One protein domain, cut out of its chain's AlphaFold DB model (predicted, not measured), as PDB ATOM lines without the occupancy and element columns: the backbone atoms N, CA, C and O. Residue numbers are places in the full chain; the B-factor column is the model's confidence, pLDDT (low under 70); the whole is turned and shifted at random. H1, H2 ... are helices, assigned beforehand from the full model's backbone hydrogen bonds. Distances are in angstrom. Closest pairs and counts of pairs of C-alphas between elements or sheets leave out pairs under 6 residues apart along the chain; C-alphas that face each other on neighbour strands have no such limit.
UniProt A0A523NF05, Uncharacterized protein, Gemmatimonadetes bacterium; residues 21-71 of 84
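What this domain is: This is residues 21 to 71 of the 84 residues of an uncharacterized protein of Gemmatimonadetes bacterium (UniProt A0A523NF05). Two helices, H2 and H3, fold back on each other as a helical hairpin joined by a tight link, their lines crossing at a steep tilt of 39 degrees, with H2 touching H3 through residues 41 to 49 alone. The short helix H1 sits beside the open end of this hairpin, and a link of seven residues leads from it to the start of H2. The printed part has 51 residues with three named helices, in the order H1, H2, H3, and no named strand; its class is all helix. The whole is compact, with a radius of gyration of the C-alphas of 10.8 A, and elongated, with spans of 32 by 18 by 17 A.

How they stand to each other: Start at Phe 21, where H1, residues 21 to 26, begins. Next along the printed part look for H2, residues 34 to 51; H1 and H2 are near each other, with no pair of C-alphas within 8 A, but only just, the closest being 8.4 A apart, and 6 pairs within 10 A. Go on to H3, residues 57 to 70, which touches H2 with residues 60 to 64 alone, while H2 touches it with residues 41 to 49 alone. The closest C-alphas of this hairpin are those of Ala 49 and Leu 60, 7.1 A apart. The lines of H2 and H3 stand at a steep tilt of 39 degrees, and the two run opposite ways. Then look back to H1: it and H3 only just touch, with 3 pairs of C-alphas within 8 A, and H3 does so with residues 67 to 70 alone. Their closest C-alphas are those of Phe 21 and Gly 67, 6.6 A apart. H1 and H3 run the same way at a steep tilt of 51 degrees. In H1, H2 and H3 every O i to N i+4 pair is within hydrogen-bond range.

Where its parts are: Find C-alpha 21 at (-11.826, -34.785, 43.904); from there H1 runs 8.7 A to C-alpha 26. Find C-alpha 34 at (-1.873, -22.722, 37.599), where H2, the longest helix with 18 residues, begins; it runs 25.3 A to C-alpha 51. H3 begins at C-alpha 57 and runs 19.9 A to C-alpha 70 at (-6.292, -35.691, 38.483).

The domain as a whole: The two C-alphas farthest apart are those of Glu 33 and Asp 54, 31.9 A from each other, while those of Phe 21 and Cys 71, the first and last printed, are 9.3 A apart. The printed part has no cut. The link from H1 to H2 is short, that from H2 to H3, with 5 residues, is tight, and there is no long link. The mean pLDDT of the printed part of this model is 96.0, and no printed residue is under 70.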
ATOM      1  N   PHE A  21     -11.339 -34.715  45.289       98.00
ATOM      2  CA  PHE A  21     -11.826 -34.785  43.904       98.00
ATOM      3  C   PHE A  21     -13.191 -34.119  43.745       98.00
ATOM      4  O   PHE A  21     -13.426 -33.374  42.792       98.00
ATOM      5  N   SER A  22     -14.080 -34.329  44.715       97.94
ATOM      6  CA  SER A  22     -15.382 -33.667  44.744       97.94
ATOM      7  C   SER A  22     -15.253 -32.143  44.844       97.94
ATOM      8  O   SER A  22     -16.068 -31.428  44.263       97.94
ATOM      9  N   HIS A  23     -14.257 -31.635  45.576       98.12
ATOM     10  CA  HIS A  23     -13.966 -30.204  45.662       98.12
ATOM     11  C   HIS A  23     -13.371 -29.649  44.363       98.12
ATOM     12  O   HIS A  23     -13.845 -28.617  43.899       98.12
ATOM     13  N   ILE A  24     -12.434 -30.364  43.732       97.56
ATOM     14  CA  ILE A  24     -11.867 -29.991  42.423       97.56
ATOM     15  C   ILE A  24     -12.985 -29.782  41.393       97.56
ATOM     16  O   ILE A  24     -12.999 -28.769  40.696       97.56
ATOM     17  N   LEU A  25     -13.947 -30.712  41.332       95.94
ATOM     18  CA  LEU A  25     -15.070 -30.649  40.394       95.94
ATOM     19  C   LEU A  25     -16.089 -29.554  40.732       95.94
ATOM     20  O   LEU A  25     -16.617 -28.920  39.831       95.94
ATOM     21  N   ARG A  26     -16.400 -29.333  42.017       96.81
ATOM     22  CA  ARG A  26     -17.389 -28.316  42.429       96.81
ATOM     23  C   ARG A  26     -16.878 -26.883  42.318       96.81
ATOM     24  O   ARG A  26     -17.694 -25.968  42.279       96.81
ATOM     25  N   CYS A  27     -15.562 -26.700  42.347       96.06
ATOM     26  CA  CYS A  27     -14.913 -25.393  42.287       96.06
ATOM     27  C   CYS A  27     -14.305 -25.090  40.907       96.06
ATOM     28  O   CYS A  27     -13.578 -24.108  40.801       96.06
ATOM     29  N   ASP A  28     -14.560 -25.927  39.892       93.88
ATOM     30  CA  ASP A  28     -14.027 -25.795  38.526       93.88
ATOM     31  C   ASP A  28     -12.502 -25.555  38.485       93.88
ATOM     32  O   ASP A  28     -11.964 -24.850  37.634       93.88
ATOM     33  N   VAL A  29     -11.769 -26.190  39.410       95.38
ATOM     34  CA  VAL A  29     -10.311 -26.011  39.580       95.38
ATOM     35  C   VAL A  29      -9.544 -26.415  38.321       95.38
ATOM     36  O   VAL A  29      -8.472 -25.885  38.054       95.38
ATOM     37  N   LEU A  30     -10.114 -27.313  37.515       92.69
ATOM     38  CA  LEU A  30      -9.559 -27.738  36.229       92.69
ATOM     39  C   LEU A  30      -9.412 -26.582  35.225       92.69
ATOM     40  O   LEU A  30      -8.539 -26.642  34.363       92.69
ATOM     41  N   GLU A  31     -10.252 -25.549  35.331       92.38
ATOM     42  CA  GLU A  31     -10.265 -24.385  34.435       92.38
ATOM     43  C   GLU A  31      -9.493 -23.185  35.005       92.38
ATOM     44  O   GLU A  31      -9.276 -22.194  34.305       92.38
ATOM     45  N   ALA A  32      -9.059 -23.257  36.267       92.69
ATOM     46  CA  ALA A  32      -8.311 -22.190  36.918       92.69
ATOM     47  C   ALA A  32      -6.868 -22.090  36.390       92.69
ATOM     48  O   ALA A  32      -6.268 -23.074  35.957       92.69
ATOM     49  N   GLU A  33      -6.276 -20.898  36.476       92.00
ATOM     50  CA  GLU A  33      -4.855 -20.704  36.164       92.00
ATOM     51  C   GLU A  33      -3.950 -21.458  37.157       92.00
ATOM     52  O   GLU A  33      -4.328 -21.617  38.321       92.00
ATOM     53  N   PRO A  34      -2.738 -21.892  36.754       90.12
ATOM     54  CA  PRO A  34      -1.873 -22.722  37.599       90.12
ATOM     55  C   PRO A  34      -1.539 -22.115  38.970       90.12
ATOM     56  O   PRO A  34      -1.399 -22.848  39.947       90.12
ATOM     57  N   GLU A  35      -1.420 -20.788  39.052       91.88
ATOM     58  CA  GLU A  35      -1.196 -20.070  40.313       91.88
ATOM     59  C   GLU A  35      -2.401 -20.178  41.255       91.88
ATOM     60  O   GLU A  35      -2.251 -20.598  42.401       91.88
ATOM     61  N   HIS A  36      -3.609 -19.943  40.741       94.75
ATOM     62  CA  HIS A  36      -4.846 -20.088  41.502       94.75
ATOM     63  C   HIS A  36      -5.117 -21.544  41.889       94.75
ATOM     64  O   HIS A  36      -5.589 -21.806  42.993       94.75
ATOM     65  N   GLN A  37      -4.784 -22.505  41.018       94.44
ATOM     66  CA  GLN A  37      -4.863 -23.926  41.358       94.44
ATOM     67  C   GLN A  37      -3.957 -24.252  42.543       94.44
ATOM     68  O   GLN A  37      -4.386 -24.933  43.472       94.44
ATOM     69  N   LYS A  38      -2.710 -23.762  42.532       94.62
ATOM     70  CA  LYS A  38      -1.757 -24.002  43.616       94.62
ATOM     71  C   LYS A  38      -2.274 -23.458  44.945       94.62
ATOM     72  O   LYS A  38      -2.273 -24.212  45.917       94.62
ATOM     73  N   ASP A  39      -2.705 -22.201  44.976       96.75
ATOM     74  CA  ASP A  39      -3.193 -21.562  46.202       96.75
ATOM     75  C   ASP A  39      -4.438 -22.285  46.732       96.75
ATOM     76  O   ASP A  39      -4.518 -22.630  47.910       96.75
ATOM     77  N   TRP A  40      -5.357 -22.647  45.833       97.81
ATOM     78  CA  TRP A  40      -6.535 -23.435  46.183       97.81
ATOM     79  C   TRP A  40      -6.179 -24.812  46.759       97.81
ATOM     80  O   TRP A  40      -6.794 -25.256  47.732       97.81
ATOM     81  N   PHE A  41      -5.187 -25.503  46.187       98.12
ATOM     82  CA  PHE A  41      -4.705 -26.777  46.720       98.12
ATOM     83  C   PHE A  41      -4.044 -26.601  48.088       98.12
ATOM     84  O   PHE A  41      -4.238 -27.450  48.954       98.12
ATOM     85  N   ASP A  42      -3.266 -25.539  48.297       97.88
ATOM     86  CA  ASP A  42      -2.610 -25.264  49.578       97.88
ATOM     87  C   ASP A  42      -3.668 -25.061  50.686       97.88
ATOM     88  O   ASP A  42      -3.618 -25.751  51.710       97.88
ATOM     89  N   ASP A  43      -4.699 -24.250  50.425       98.00
ATOM     90  CA  ASP A  43      -5.819 -24.023  51.349       98.00
ATOM     91  C   ASP A  43      -6.657 -25.292  51.585       98.00
ATOM     92  O   ASP A  43      -6.995 -25.647  52.720       98.00
ATOM     93  N   THR A  44      -6.983 -26.023  50.515       98.25
ATOM     94  CA  THR A  44      -7.818 -27.232  50.606       98.25
ATOM     95  C   THR A  44      -7.094 -28.355  51.345       98.25
ATOM     96  O   THR A  44      -7.707 -29.075  52.134       98.25
ATOM     97  N   MET A  45      -5.781 -28.499  51.146       98.31
ATOM     98  CA  MET A  45      -4.982 -29.480  51.882       98.31
ATOM     99  C   MET A  45      -4.893 -29.147  53.371       98.31
ATOM    100  O   MET A  45      -4.893 -30.071  54.186       98.31
ATOM    101  N   GLN A  46      -4.871 -27.864  53.741       98.12
ATOM    102  CA  GLN A  46      -4.952 -27.459  55.143       98.12
ATOM    103  C   GLN A  46      -6.306 -27.845  55.756       98.12
ATOM    104  O   GLN A  46      -6.340 -28.465  56.816       98.12
ATOM    105  N   TYR A  47      -7.413 -27.596  55.050       97.88
ATOM    106  CA  TYR A  47      -8.740 -28.054  55.478       97.88
ATOM    107  C   TYR A  47      -8.808 -29.582  55.669       97.88
ATOM    108  O   TYR A  47      -9.352 -30.059  56.667       97.88
ATOM    109  N   LEU A  48      -8.238 -30.365  54.746       97.81
ATOM    110  CA  LEU A  48      -8.206 -31.826  54.867       97.81
ATOM    111  C   LEU A  48      -7.356 -32.287  56.058       97.81
ATOM    112  O   LEU A  48      -7.741 -33.244  56.729       97.81
ATOM    113  N   ALA A  49      -6.250 -31.602  56.355       97.62
ATOM    114  CA  ALA A  49      -5.410 -31.902  57.513       97.62
ATOM    115  C   ALA A  49      -6.134 -31.652  58.848       97.62
ATOM    116  O   ALA A  49      -6.016 -32.464  59.763       97.62
ATOM    117  N   ASP A  50      -6.917 -30.574  58.950       97.62
ATOM    118  CA  ASP A  50      -7.737 -30.276  60.135       97.62
ATOM    119  C   ASP A  50      -8.913 -31.256  60.304       97.62
ATOM    120  O   ASP A  50      -9.328 -31.565  61.422       97.62
ATOM    121  N   ARG A  51      -9.467 -31.760  59.195       96.94
ATOM    122  CA  ARG A  51     -10.609 -32.686  59.203       96.94
ATOM    123  C   ARG A  51     -10.203 -34.128  59.505       96.94
ATOM    124  O   ARG A  51     -10.884 -34.801  60.277       96.94
ATOM    125  N   TYR A  52      -9.122 -34.600  58.893       96.75
ATOM    126  CA  TYR A  52      -8.655 -35.983  58.973       96.75
ATOM    127  C   TYR A  52      -7.409 -36.088  59.860       96.75
ATOM    128  O   TYR A  52      -6.298 -36.329  59.391       96.75
ATOM    129  N   LEU A  53      -7.609 -35.908  61.168       94.62
ATOM    130  CA  LEU A  53      -6.535 -35.853  62.171       94.62
ATOM    131  C   LEU A  53      -5.735 -37.162  62.313       94.62
ATOM    132  O   LEU A  53      -4.650 -37.163  62.894       94.62
ATOM    133  N   ASP A  54      -6.277 -38.282  61.836       93.94
ATOM    134  CA  ASP A  54      -5.617 -39.586  61.832       93.94
ATOM    135  C   ASP A  54      -4.679 -39.795  60.630       93.94
ATOM    136  O   ASP A  54      -3.884 -40.741  60.635       93.94
ATOM    137  N   LEU A  55      -4.724 -38.913  59.624       95.25
ATOM    138  CA  LEU A  55      -3.818 -38.977  58.484       95.25
ATOM    139  C   LEU A  55      -2.436 -38.450  58.849       95.25
ATOM    140  O   LEU A  55      -2.263 -37.365  59.405       95.25
ATOM    141  N   SER A  56      -1.415 -39.221  58.478       95.62
ATOM    142  CA  SER A  56      -0.044 -38.743  58.580       95.62
ATOM    143  C   SER A  56       0.259 -37.707  57.497       95.62
ATOM    144  O   SER A  56      -0.405 -37.640  56.462       95.62
ATOM    145  N   THR A  57       1.327 -36.932  57.690       95.12
ATOM    146  CA  THR A  57       1.817 -35.991  56.673       95.12
ATOM    147  C   THR A  57       2.106 -36.679  55.334       95.12
ATOM    148  O   THR A  57       1.882 -36.084  54.285       95.12
ATOM    149  N   GLU A  58       2.563 -37.935  55.352       95.94
ATOM    150  CA  GLU A  58       2.801 -38.724  54.137       95.94
ATOM    151  C   GLU A  58       1.488 -39.109  53.441       95.94
ATOM    152  O   GLU A  58       1.382 -39.002  52.220       95.94
ATOM    153  N   ASP A  59       0.463 -39.487  54.209       96.31
ATOM    154  CA  ASP A  59      -0.862 -39.803  53.669       96.31
ATOM    155  C   ASP A  59      -1.491 -38.558  53.007       96.31
ATOM    156  O   ASP A  59      -1.973 -38.631  51.876       96.31
ATOM    157  N   LEU A  60      -1.399 -37.387  53.652       97.31
ATOM    158  CA  LEU A  60      -1.851 -36.108  53.085       97.31
ATOM    159  C   LEU A  60      -1.053 -35.709  51.833       97.31
ATOM    160  O   LEU A  60      -1.637 -35.268  50.842       97.31
ATOM    161  N   ALA A  61       0.269 -35.898  51.833       97.50
ATOM    162  CA  ALA A  61       1.094 -35.638  50.656       97.50
ATOM    163  C   ALA A  61       0.687 -36.536  49.473       97.50
ATOM    164  O   ALA A  61       0.581 -36.058  48.343       97.50
ATOM    165  N   ASN A  62       0.388 -37.812  49.730       97.12
ATOM    166  CA  ASN A  62      -0.117 -38.727  48.709       97.12
ATOM    167  C   ASN A  62      -1.479 -38.277  48.159       97.12
ATOM    168  O   ASN A  62      -1.669 -38.280  46.942       97.12
ATOM    169  N   VAL A  63      -2.402 -37.839  49.023       97.75
ATOM    170  CA  VAL A  63      -3.696 -37.267  48.604       97.75
ATOM    171  C   VAL A  63      -3.484 -36.063  47.682       97.75
ATOM    172  O   VAL A  63      -4.090 -36.008  46.609       97.75
ATOM    173  N   ARG A  64      -2.564 -35.154  48.030       97.56
ATOM    174  CA  ARG A  64      -2.227 -34.004  47.180       97.56
ATOM    175  C   ARG A  64      -1.711 -34.429  45.807       97.56
ATOM    176  O   ARG A  64      -2.233 -33.965  44.797       97.56
ATOM    177  N   VAL A  65      -0.735 -35.338  45.759       97.44
ATOM    178  CA  VAL A  65      -0.156 -35.830  44.495       97.44
ATOM    179  C   VAL A  65      -1.229 -36.445  43.595       97.44
ATOM    180  O   VAL A  65      -1.195 -36.276  42.375       97.44
ATOM    181  N   LEU A  66      -2.189 -37.169  44.176       97.25
ATOM    182  CA  LEU A  66      -3.311 -37.734  43.426       97.25
ATOM    183  C   LEU A  66      -4.242 -36.643  42.881       97.25
ATOM    184  O   LEU A  66      -4.646 -36.738  41.725       97.25
ATOM    185  N   GLY A  67      -4.539 -35.606  43.668       96.88
ATOM    186  CA  GLY A  67      -5.311 -34.441  43.226       96.88
ATOM    187  C   GLY A  67      -4.644 -33.682  42.081       96.88
ATOM    188  O   GLY A  67      -5.266 -33.452  41.050       96.88
ATOM    189  N   GLU A  68      -3.355 -33.371  42.209       96.06
ATOM    190  CA  GLU A  68      -2.594 -32.671  41.166       96.06
ATOM    191  C   GLU A  68      -2.555 -33.482  39.861       96.06
ATOM    192  O   GLU A  68      -2.717 -32.922  38.776       96.06
ATOM    193  N   ARG A  69      -2.407 -34.813  39.950       94.88
ATOM    194  CA  ARG A  69      -2.481 -35.721  38.791       94.88
ATOM    195  C   ARG A  69      -3.865 -35.778  38.166       94.88
ATOM    196  O   ARG A  69      -3.955 -35.894  36.949       94.88
ATOM    197  N   TYR A  70      -4.918 -35.718  38.975       94.44
ATOM    198  CA  TYR A  70      -6.292 -35.691  38.483       94.44
ATOM    199  C   TYR A  70      -6.557 -34.447  37.621       94.44
ATOM    200  O   TYR A  70      -7.278 -34.535  36.632       94.44
ATOM    201  N   CYS A  71      -5.910 -33.320  37.937       92.25
ATOM    202  CA  CYS A  71      -5.981 -32.098  37.136       92.25
ATOM    203  C   CYS A  71      -5.131 -32.127  35.854       92.25
ATOM    204  O   CYS A  71      -5.248 -31.224  35.028       92.25
TER     205      CYS A  71